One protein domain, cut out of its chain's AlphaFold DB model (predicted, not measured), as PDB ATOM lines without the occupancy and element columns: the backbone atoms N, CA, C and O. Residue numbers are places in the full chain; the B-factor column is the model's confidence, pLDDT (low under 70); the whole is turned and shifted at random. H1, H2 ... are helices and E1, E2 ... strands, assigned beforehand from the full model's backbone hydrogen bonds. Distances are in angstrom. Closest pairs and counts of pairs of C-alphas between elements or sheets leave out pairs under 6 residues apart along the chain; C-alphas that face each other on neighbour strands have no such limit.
ATOM      1  N   LEU A   5      42.465  24.475 -12.789       80.25
ATOM      2  CA  LEU A   5      41.342  25.224 -12.237       80.25
ATOM      3  C   LEU A   5      41.433  25.320 -10.707       80.25
ATOM      4  O   LEU A   5      41.262  26.395 -10.136       80.25
ATOM      5  N   LYS A   6      41.762  24.214 -10.036       79.81
ATOM      6  CA  LYS A   6      41.965  24.177  -8.581       79.81
ATOM      7  C   LYS A   6      43.127  25.088  -8.171       79.81
ATOM      8  O   LYS A   6      42.988  25.848  -7.209       79.81
ATOM      9  N   HIS A   7      44.228  25.053  -8.919       83.00
ATOM     10  CA  HIS A   7      45.385  25.913  -8.676       83.00
ATOM     11  C   HIS A   7      45.055  27.395  -8.895       83.00
ATOM     12  O   HIS A   7      45.383  28.232  -8.055       83.00
ATOM     13  N   ALA A   8      44.332  27.726  -9.968       81.25
ATOM     14  CA  ALA A   8      43.871  29.084 -10.257       81.25
ATOM     15  C   ALA A   8      42.952  29.633  -9.151       81.25
ATOM     16  O   ALA A   8      42.995  30.820  -8.834       81.25
ATOM     17  N   PHE A   9      42.170  28.763  -8.507       79.69
ATOM     18  CA  PHE A   9      41.332  29.096  -7.354       79.69
ATOM     19  C   PHE A   9      42.063  29.055  -5.996       79.69
ATOM     20  O   PHE A   9      41.441  29.221  -4.940       79.69
ATOM     21  N   GLY A  10      43.392  28.905  -6.007       77.69
ATOM     22  CA  GLY A  10      44.257  29.055  -4.839       77.69
ATOM     23  C   GLY A  10      44.336  27.828  -3.932       77.69
ATOM     24  O   GLY A  10      44.530  27.998  -2.728       77.69
ATOM     25  N   ASP A  11      44.153  26.620  -4.476       76.50
ATOM     26  CA  ASP A  11      44.331  25.344  -3.761       76.50
ATOM     27  C   ASP A  11      43.496  25.220  -2.473       76.50
ATOM     28  O   ASP A  11      43.906  24.619  -1.474       76.50
ATOM     29  N   ARG A  12      42.300  25.816  -2.480       74.06
ATOM     30  CA  ARG A  12      41.402  25.851  -1.321       74.06
ATOM     31  C   ARG A  12      40.590  24.555  -1.230       74.06
ATOM     32  O   ARG A  12      40.005  24.097  -2.206       74.06
ATOM     33  N   ASN A  13      40.523  23.971  -0.034       67.56
ATOM     34  CA  ASN A  13      39.745  22.754   0.216       67.56
ATOM     35  C   ASN A  13      38.267  23.100   0.448       67.56
ATOM     36  O   ASN A  13      37.984  23.902   1.331       67.56
ATOM     37  N   ASN A  14      37.341  22.450  -0.267       71.06
ATOM     38  CA  ASN A  14      35.884  22.661  -0.145       71.06
ATOM     39  C   ASN A  14      35.440  24.126  -0.323       71.06
ATOM     40  O   ASN A  14      34.474  24.574   0.300       71.06
ATOM     41  N   SER A  15      36.160  24.878  -1.156       84.00
ATOM     42  CA  SER A  15      35.828  26.262  -1.472       84.00
ATOM     43  C   SER A  15      34.519  26.381  -2.239       84.00
ATOM     44  O   SER A  15      34.211  25.551  -3.092       84.00
ATOM     45  N   GLU A  16      33.789  27.455  -1.971       89.12
ATOM     46  CA  GLU A  16      32.554  27.794  -2.670       89.12
ATOM     47  C   GLU A  16      32.753  29.079  -3.473       89.12
ATOM     48  O   GLU A  16      33.299  30.062  -2.959       89.12
ATOM     49  N   PHE A  17      32.308  29.069  -4.729       89.88
ATOM     50  CA  PHE A  17      32.383  30.214  -5.627       89.88
ATOM     51  C   PHE A  17      31.006  30.511  -6.213       89.88
ATOM     52  O   PHE A  17      30.333  29.609  -6.707       89.88
ATOM     53  N   VAL A  18      30.613  31.784  -6.201       90.75
ATOM     54  CA  VAL A  18      29.468  32.280  -6.972       90.75
ATOM     55  C   VAL A  18      30.031  32.951  -8.216       90.75
ATOM     56  O   VAL A  18      30.804  33.902  -8.101       90.75
ATOM     57  N   ILE A  19      29.676  32.441  -9.394       91.56
ATOM     58  CA  ILE A  19      30.201  32.901 -10.684       91.56
ATOM     59  C   ILE A  19      29.047  33.496 -11.495       91.56
ATOM     60  O   ILE A  19      27.982  32.888 -11.592       91.56
ATOM     61  N   SER A  20      29.239  34.693 -12.050       90.31
ATOM     62  CA  SER A  20      28.255  35.344 -12.918       90.31
ATOM     63  C   SER A  20      28.144  34.631 -14.276       90.31
ATOM     64  O   SER A  20      29.078  33.931 -14.673       90.31
ATOM     65  N   PRO A  21      27.054  34.836 -15.041       89.69
ATOM     66  CA  PRO A  21      26.921  34.285 -16.396       89.69
ATOM     67  C   PRO A  21      28.061  34.683 -17.350       89.69
ATOM     68  O   PRO A  21      28.385  33.945 -18.274       89.69
ATOM     69  N   GLU A  22      28.707  35.824 -17.107       92.56
ATOM     70  CA  GLU A  22      29.862  36.325 -17.863       92.56
ATOM     71  C   GLU A  22      31.198  35.715 -17.398       92.56
ATOM     72  O   GLU A  22      32.263  36.145 -17.843       92.56
ATOM     73  N   GLY A  23      31.167  34.747 -16.475       88.62
ATOM     74  CA  GLY A  23      32.347  34.054 -15.963       88.62
ATOM     75  C   GLY A  23      33.118  34.817 -14.882       88.62
ATOM     76  O   GLY A  23      34.267  34.475 -14.601       88.62
ATOM     77  N   LYS A  24      32.532  35.852 -14.263       90.56
ATOM     78  CA  LYS A  24      33.194  36.610 -13.187       90.56
ATOM     79  C   LYS A  24      32.933  35.979 -11.827       90.56
ATOM     80  O   LYS A  24      31.790  35.707 -11.482       90.56
ATOM     81  N   VAL A  25      33.977  35.821 -11.017       90.06
ATOM     82  CA  VAL A  25      33.834  35.403  -9.615       90.06
ATOM     83  C   VAL A  25      33.243  36.565  -8.811       90.06
ATOM     84  O   VAL A  25      33.883  37.603  -8.662       90.06
ATOM     85  N   LEU A  26      32.018  36.393  -8.315       91.75
ATOM     86  CA  LEU A  26      31.292  37.376  -7.502       91.75
ATOM     87  C   LEU A  26      31.549  37.173  -6.009       91.75
ATOM     88  O   LEU A  26      31.686  38.137  -5.261       91.75
ATOM     89  N   VAL A  27      31.629  35.910  -5.584       91.56
ATOM     90  CA  VAL A  27      31.940  35.516  -4.207       91.56
ATOM     91  C   VAL A  27      32.915  34.349  -4.240       91.56
ATOM     92  O   VAL A  27      32.759  33.433  -5.045       91.56
ATOM     93  N   ALA A  28      33.906  34.372  -3.352       89.50
ATOM     94  CA  ALA A  28      34.857  33.287  -3.152       89.50
ATOM     95  C   ALA A  28      35.001  33.008  -1.657       89.50
ATOM     96  O   ALA A  28      35.338  33.908  -0.887       89.50
ATOM     97  N   ARG A  29      34.770  31.761  -1.245       88.81
ATOM     98  CA  ARG A  29      34.736  31.367   0.170       88.81
ATOM     99  C   ARG A  29      35.614  30.144   0.400       88.81
ATOM    100  O   ARG A  29      35.607  29.238  -0.431       88.81
ATOM    101  N   PRO A  30      36.364  30.075   1.512       80.38
ATOM    102  CA  PRO A  30      37.257  28.951   1.779       80.38
ATOM    103  C   PRO A  30      36.527  27.664   2.190       80.38
ATOM    104  O   PRO A  30      37.135  26.607   2.118       80.38
ATOM    105  N   TRP A  31      35.264  27.733   2.625       83.50
ATOM    106  CA  TRP A  31      34.471  26.567   3.024       83.50
ATOM    107  C   TRP A  31      32.983  26.796   2.749       83.50
ATOM    108  O   TRP A  31      32.481  27.884   3.044       83.50
ATOM    109  N   SER A  32      32.281  25.789   2.220       85.25
ATOM    110  CA  SER A  32      30.840  25.883   1.944       85.25
ATOM    111  C   SER A  32      29.985  26.052   3.219       85.25
ATOM    112  O   SER A  32      30.303  25.563   4.296       85.25
ATOM    113  N   ASP A  33      28.904  26.805   3.081       87.94
ATOM    114  CA  ASP A  33      28.017  27.396   4.092       87.94
ATOM    115  C   ASP A  33      26.734  27.760   3.329       87.94
ATOM    116  O   ASP A  33      26.700  28.781   2.630       87.94
ATOM    117  N   PRO A  34      25.712  26.897   3.401       86.56
ATOM    118  CA  PRO A  34      24.484  27.066   2.637       86.56
ATOM    119  C   PRO A  34      23.714  28.353   2.963       86.56
ATOM    120  O   PRO A  34      23.069  28.924   2.083       86.56
ATOM    121  N   GLU A  35      23.774  28.835   4.209       87.25
ATOM    122  CA  GLU A  35      23.057  30.048   4.613       87.25
ATOM    123  C   GLU A  35      23.710  31.299   4.025       87.25
ATOM    124  O   GLU A  35      23.015  32.206   3.553       87.25
ATOM    125  N   ALA A  36      25.045  31.346   4.037       89.12
ATOM    126  CA  ALA A  36      25.803  32.423   3.413       89.12
ATOM    127  C   ALA A  36      25.621  32.419   1.889       89.12
ATOM    128  O   ALA A  36      25.280  33.461   1.325       89.12
ATOM    129  N   LEU A  37      25.739  31.243   1.251       89.56
ATOM    130  CA  LEU A  37      25.545  31.073  -0.194       89.56
ATOM    131  C   LEU A  37      24.218  31.675  -0.644       89.56
ATOM    132  O   LEU A  37      24.146  32.436  -1.604       89.56
ATOM    133  N   ARG A  38      23.152  31.359   0.086       86.00
ATOM    134  CA  ARG A  38      21.824  31.850  -0.238       86.00
ATOM    135  C   ARG A  38      21.719  33.370  -0.166       86.00
ATOM    136  O   ARG A  38      21.161  33.979  -1.075       86.00
ATOM    137  N   LYS A  39      22.240  33.982   0.899       88.00
ATOM    138  CA  LYS A  39      22.254  35.447   1.033       88.00
ATOM    139  C   LYS A  39      23.026  36.092  -0.109       88.00
ATOM    140  O   LYS A  39      22.640  37.160  -0.565       88.00
ATOM    141  N   ASP A  40      24.099  35.457  -0.566       90.88
ATOM    142  CA  ASP A  40      24.877  35.948  -1.696       90.88
ATOM    143  C   ASP A  40      24.113  35.813  -3.015       90.88
ATOM    144  O   ASP A  40      24.049  36.777  -3.774       90.88
ATOM    145  N   LEU A  41      23.443  34.686  -3.257       88.44
ATOM    146  CA  LEU A  41      22.581  34.519  -4.429       88.44
ATOM    147  C   LEU A  41      21.436  35.542  -4.446       88.44
ATOM    148  O   LEU A  41      21.193  36.140  -5.486       88.44
ATOM    149  N   GLU A  42      20.794  35.824  -3.308       87.62
ATOM    150  CA  GLU A  42      19.734  36.843  -3.205       87.62
ATOM    151  C   GLU A  42      20.234  38.280  -3.476       87.62
ATOM    152  O   GLU A  42      19.425  39.150  -3.797       87.62
ATOM    153  N   LYS A  43      21.547  38.557  -3.384       86.56
ATOM    154  CA  LYS A  43      22.125  39.864  -3.770       86.56
ATOM    155  C   LYS A  43      22.243  40.033  -5.283       86.56
ATOM    156  O   LYS A  43      22.195  41.161  -5.766       86.56
ATOM    157  N   PHE A  44      22.471  38.940  -6.012       85.06
ATOM    158  CA  PHE A  44      22.798  38.972  -7.442       85.06
ATOM    159  C   PHE A  44      21.671  38.445  -8.337       85.06
ATOM    160  O   PHE A  44      21.626  38.777  -9.520       85.06
ATOM    161  N   ALA A  45      20.760  37.646  -7.787       79.81
ATOM    162  CA  ALA A  45      19.612  37.073  -8.472       79.81
ATOM    163  C   ALA A  45      18.296  37.594  -7.879       79.81
ATOM    164  O   ALA A  45      18.240  38.095  -6.756       79.81
ATOM    165  N   VAL A  46      17.207  37.453  -8.639       73.25
ATOM    166  CA  VAL A  46      15.861  37.732  -8.130       73.25
ATOM    167  C   VAL A  46      15.562  36.767  -6.987       73.25
ATOM    168  O   VAL A  46      15.763  35.558  -7.116       73.25
ATOM    169  N   LYS A  47      15.081  37.305  -5.865       75.31
ATOM    170  CA  LYS A  47      14.695  36.505  -4.705       75.31
ATOM    171  C   LYS A  47      13.634  35.482  -5.116       75.31
ATOM    172  O   LYS A  47      12.580  35.861  -5.617       75.31
ATOM    173  N   ALA A  48      13.918  34.203  -4.889       73.25
ATOM    174  CA  ALA A  48      12.963  33.139  -5.160       73.25
ATOM    175  C   ALA A  48      11.721  33.302  -4.265       73.25
ATOM    176  O   ALA A  48      11.845  33.483  -3.050       73.25
ATOM    177  N   GLU A  49      10.533  33.246  -4.868       76.00
ATOM    178  CA  GLU A  49       9.255  33.339  -4.147       76.00
ATOM    179  C   GLU A  49       8.946  32.058  -3.359       76.00
ATOM    180  O   GLU A  49       8.342  32.115  -2.289       76.00
ATOM    181  N   SER A  50       9.409  30.909  -3.859       80.00
ATOM    182  CA  SER A  50       9.278  29.599  -3.228       80.00
ATOM    183  C   SER A  50      10.639  28.932  -3.066       80.00
ATOM    184  O   SER A  50      11.577  29.180  -3.827       80.00
ATOM    185  N   LEU A  51      10.755  28.094  -2.037       77.25
ATOM    186  CA  LEU A  51      11.981  27.379  -1.715       77.25
ATOM    187  C   LEU A  51      11.778  25.903  -1.911       77.25
ATOM    188  O   LEU A  51      10.937  25.318  -1.245       77.25
ATOM    189  N   THR A  52      12.591  25.342  -2.796       81.25
ATOM    190  CA  THR A  52      12.703  23.904  -2.976       81.25
ATOM    191  C   THR A  52      13.333  23.310  -1.722       81.25
ATOM    192  O   THR A  52      14.493  23.588  -1.402       81.25
ATOM    193  N   ALA A  53      12.552  22.530  -0.988       79.19
ATOM    194  CA  ALA A  53      13.019  21.681   0.088       79.19
ATOM    195  C   ALA A  53      13.604  20.379  -0.486       79.19
ATOM    196  O   ALA A  53      13.386  20.040  -1.650       79.19
ATOM    197  N   VAL A  54      14.360  19.632   0.321       74.88
ATOM    198  CA  VAL A  54      14.905  18.336  -0.122       74.88
ATOM    199  C   VAL A  54      13.767  17.367  -0.448       74.88
ATOM    200  O   VAL A  54      13.901  16.554  -1.350       74.88
ATOM    201  N   GLU A  55      12.640  17.498   0.248       78.75
ATOM    202  CA  GLU A  55      11.417  16.725   0.048       78.75
ATOM    203  C   GLU A  55      10.718  17.036  -1.286       78.75
ATOM    204  O   GLU A  55      10.024  16.171  -1.814       78.75
ATOM    205  N   ASP A  56      10.914  18.241  -1.834       82.44
ATOM    206  CA  ASP A  56      10.380  18.639  -3.147       82.44
ATOM    207  C   ASP A  56      11.229  18.089  -4.295       82.44
ATOM    208  O   ASP A  56      10.777  17.975  -5.435       82.44
ATOM    209  N   LEU A  57      12.491  17.769  -4.004       77.56
ATOM    210  CA  LEU A  57      13.327  17.026  -4.921       77.56
ATOM    211  C   LEU A  57      12.864  15.572  -4.806       77.56
ATOM    212  O   LEU A  57      13.203  14.887  -3.844       77.56
TER     213      LEU A  57
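Overview. This is residues 5 to 57 of the 302 residues of the protein "EF-hand domain-containing protein" of Verrucomicrobiales bacterium (UniProt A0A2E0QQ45). A small hairpin of two strands, E1 and E2, has the helix H2 packed over one face and running alongside it, while the short helix H1 lies out beyond the opposite face. After H2 a tail, residues 45 to 57, runs away from the hairpin and the helix, and its residues 48 to 57 stick out free. The printed part has 53 residues, with two named helices and two named strands in the order H1, E1, E2, H2; the sheet, E1 - E2, is antiparallel. The class is mixed, helices and strands, with under half of the residues, 24, in named elements. The whole is loose, with a radius of gyration of the C-alphas of 13.1 A, and spans 36 by 24 by 17 A.

Along the chain. E1 is residues 16 to 19, 9.8 A long, with C-alpha 16 at (32.554, 27.794, -2.670). E2 is residues 25 to 29, 10.6 A. H2, residues 34 to 44, is 15.7 A long and ends with C-alpha 44 at (22.798, 38.972, -7.442). H1, residues 5 to 8, is 5.0 A long and begins with C-alpha 5 at (41.342, 25.224, -12.237).

Arrangement. E1 and E2 form a hairpin, antiparallel at 174 degrees; N 18 and O 27, 2.9 A, and N 29 and O 16, 2.8 A, are within hydrogen-bond range. The closest C-alphas of E1 and H2 are those of Val 18 and Leu 41, 7.7 A; of E2 and H2, those of Val 27 and Asp 40, 7.5 A. H1 is apart from E2 and from H2. Every O i to N i+4 pair in H2 is within hydrogen-bond range; H1 is too short for such a pair.

Size, cuts and confidence. The C-alphas of His 7 and Glu 49, the two farthest apart, are 37.2 A apart. The printed part has no cut, and no link is long. Residues 45 to 57 hold no named element. The mean pLDDT of the printed part is 83.6; residue 13 is under 70.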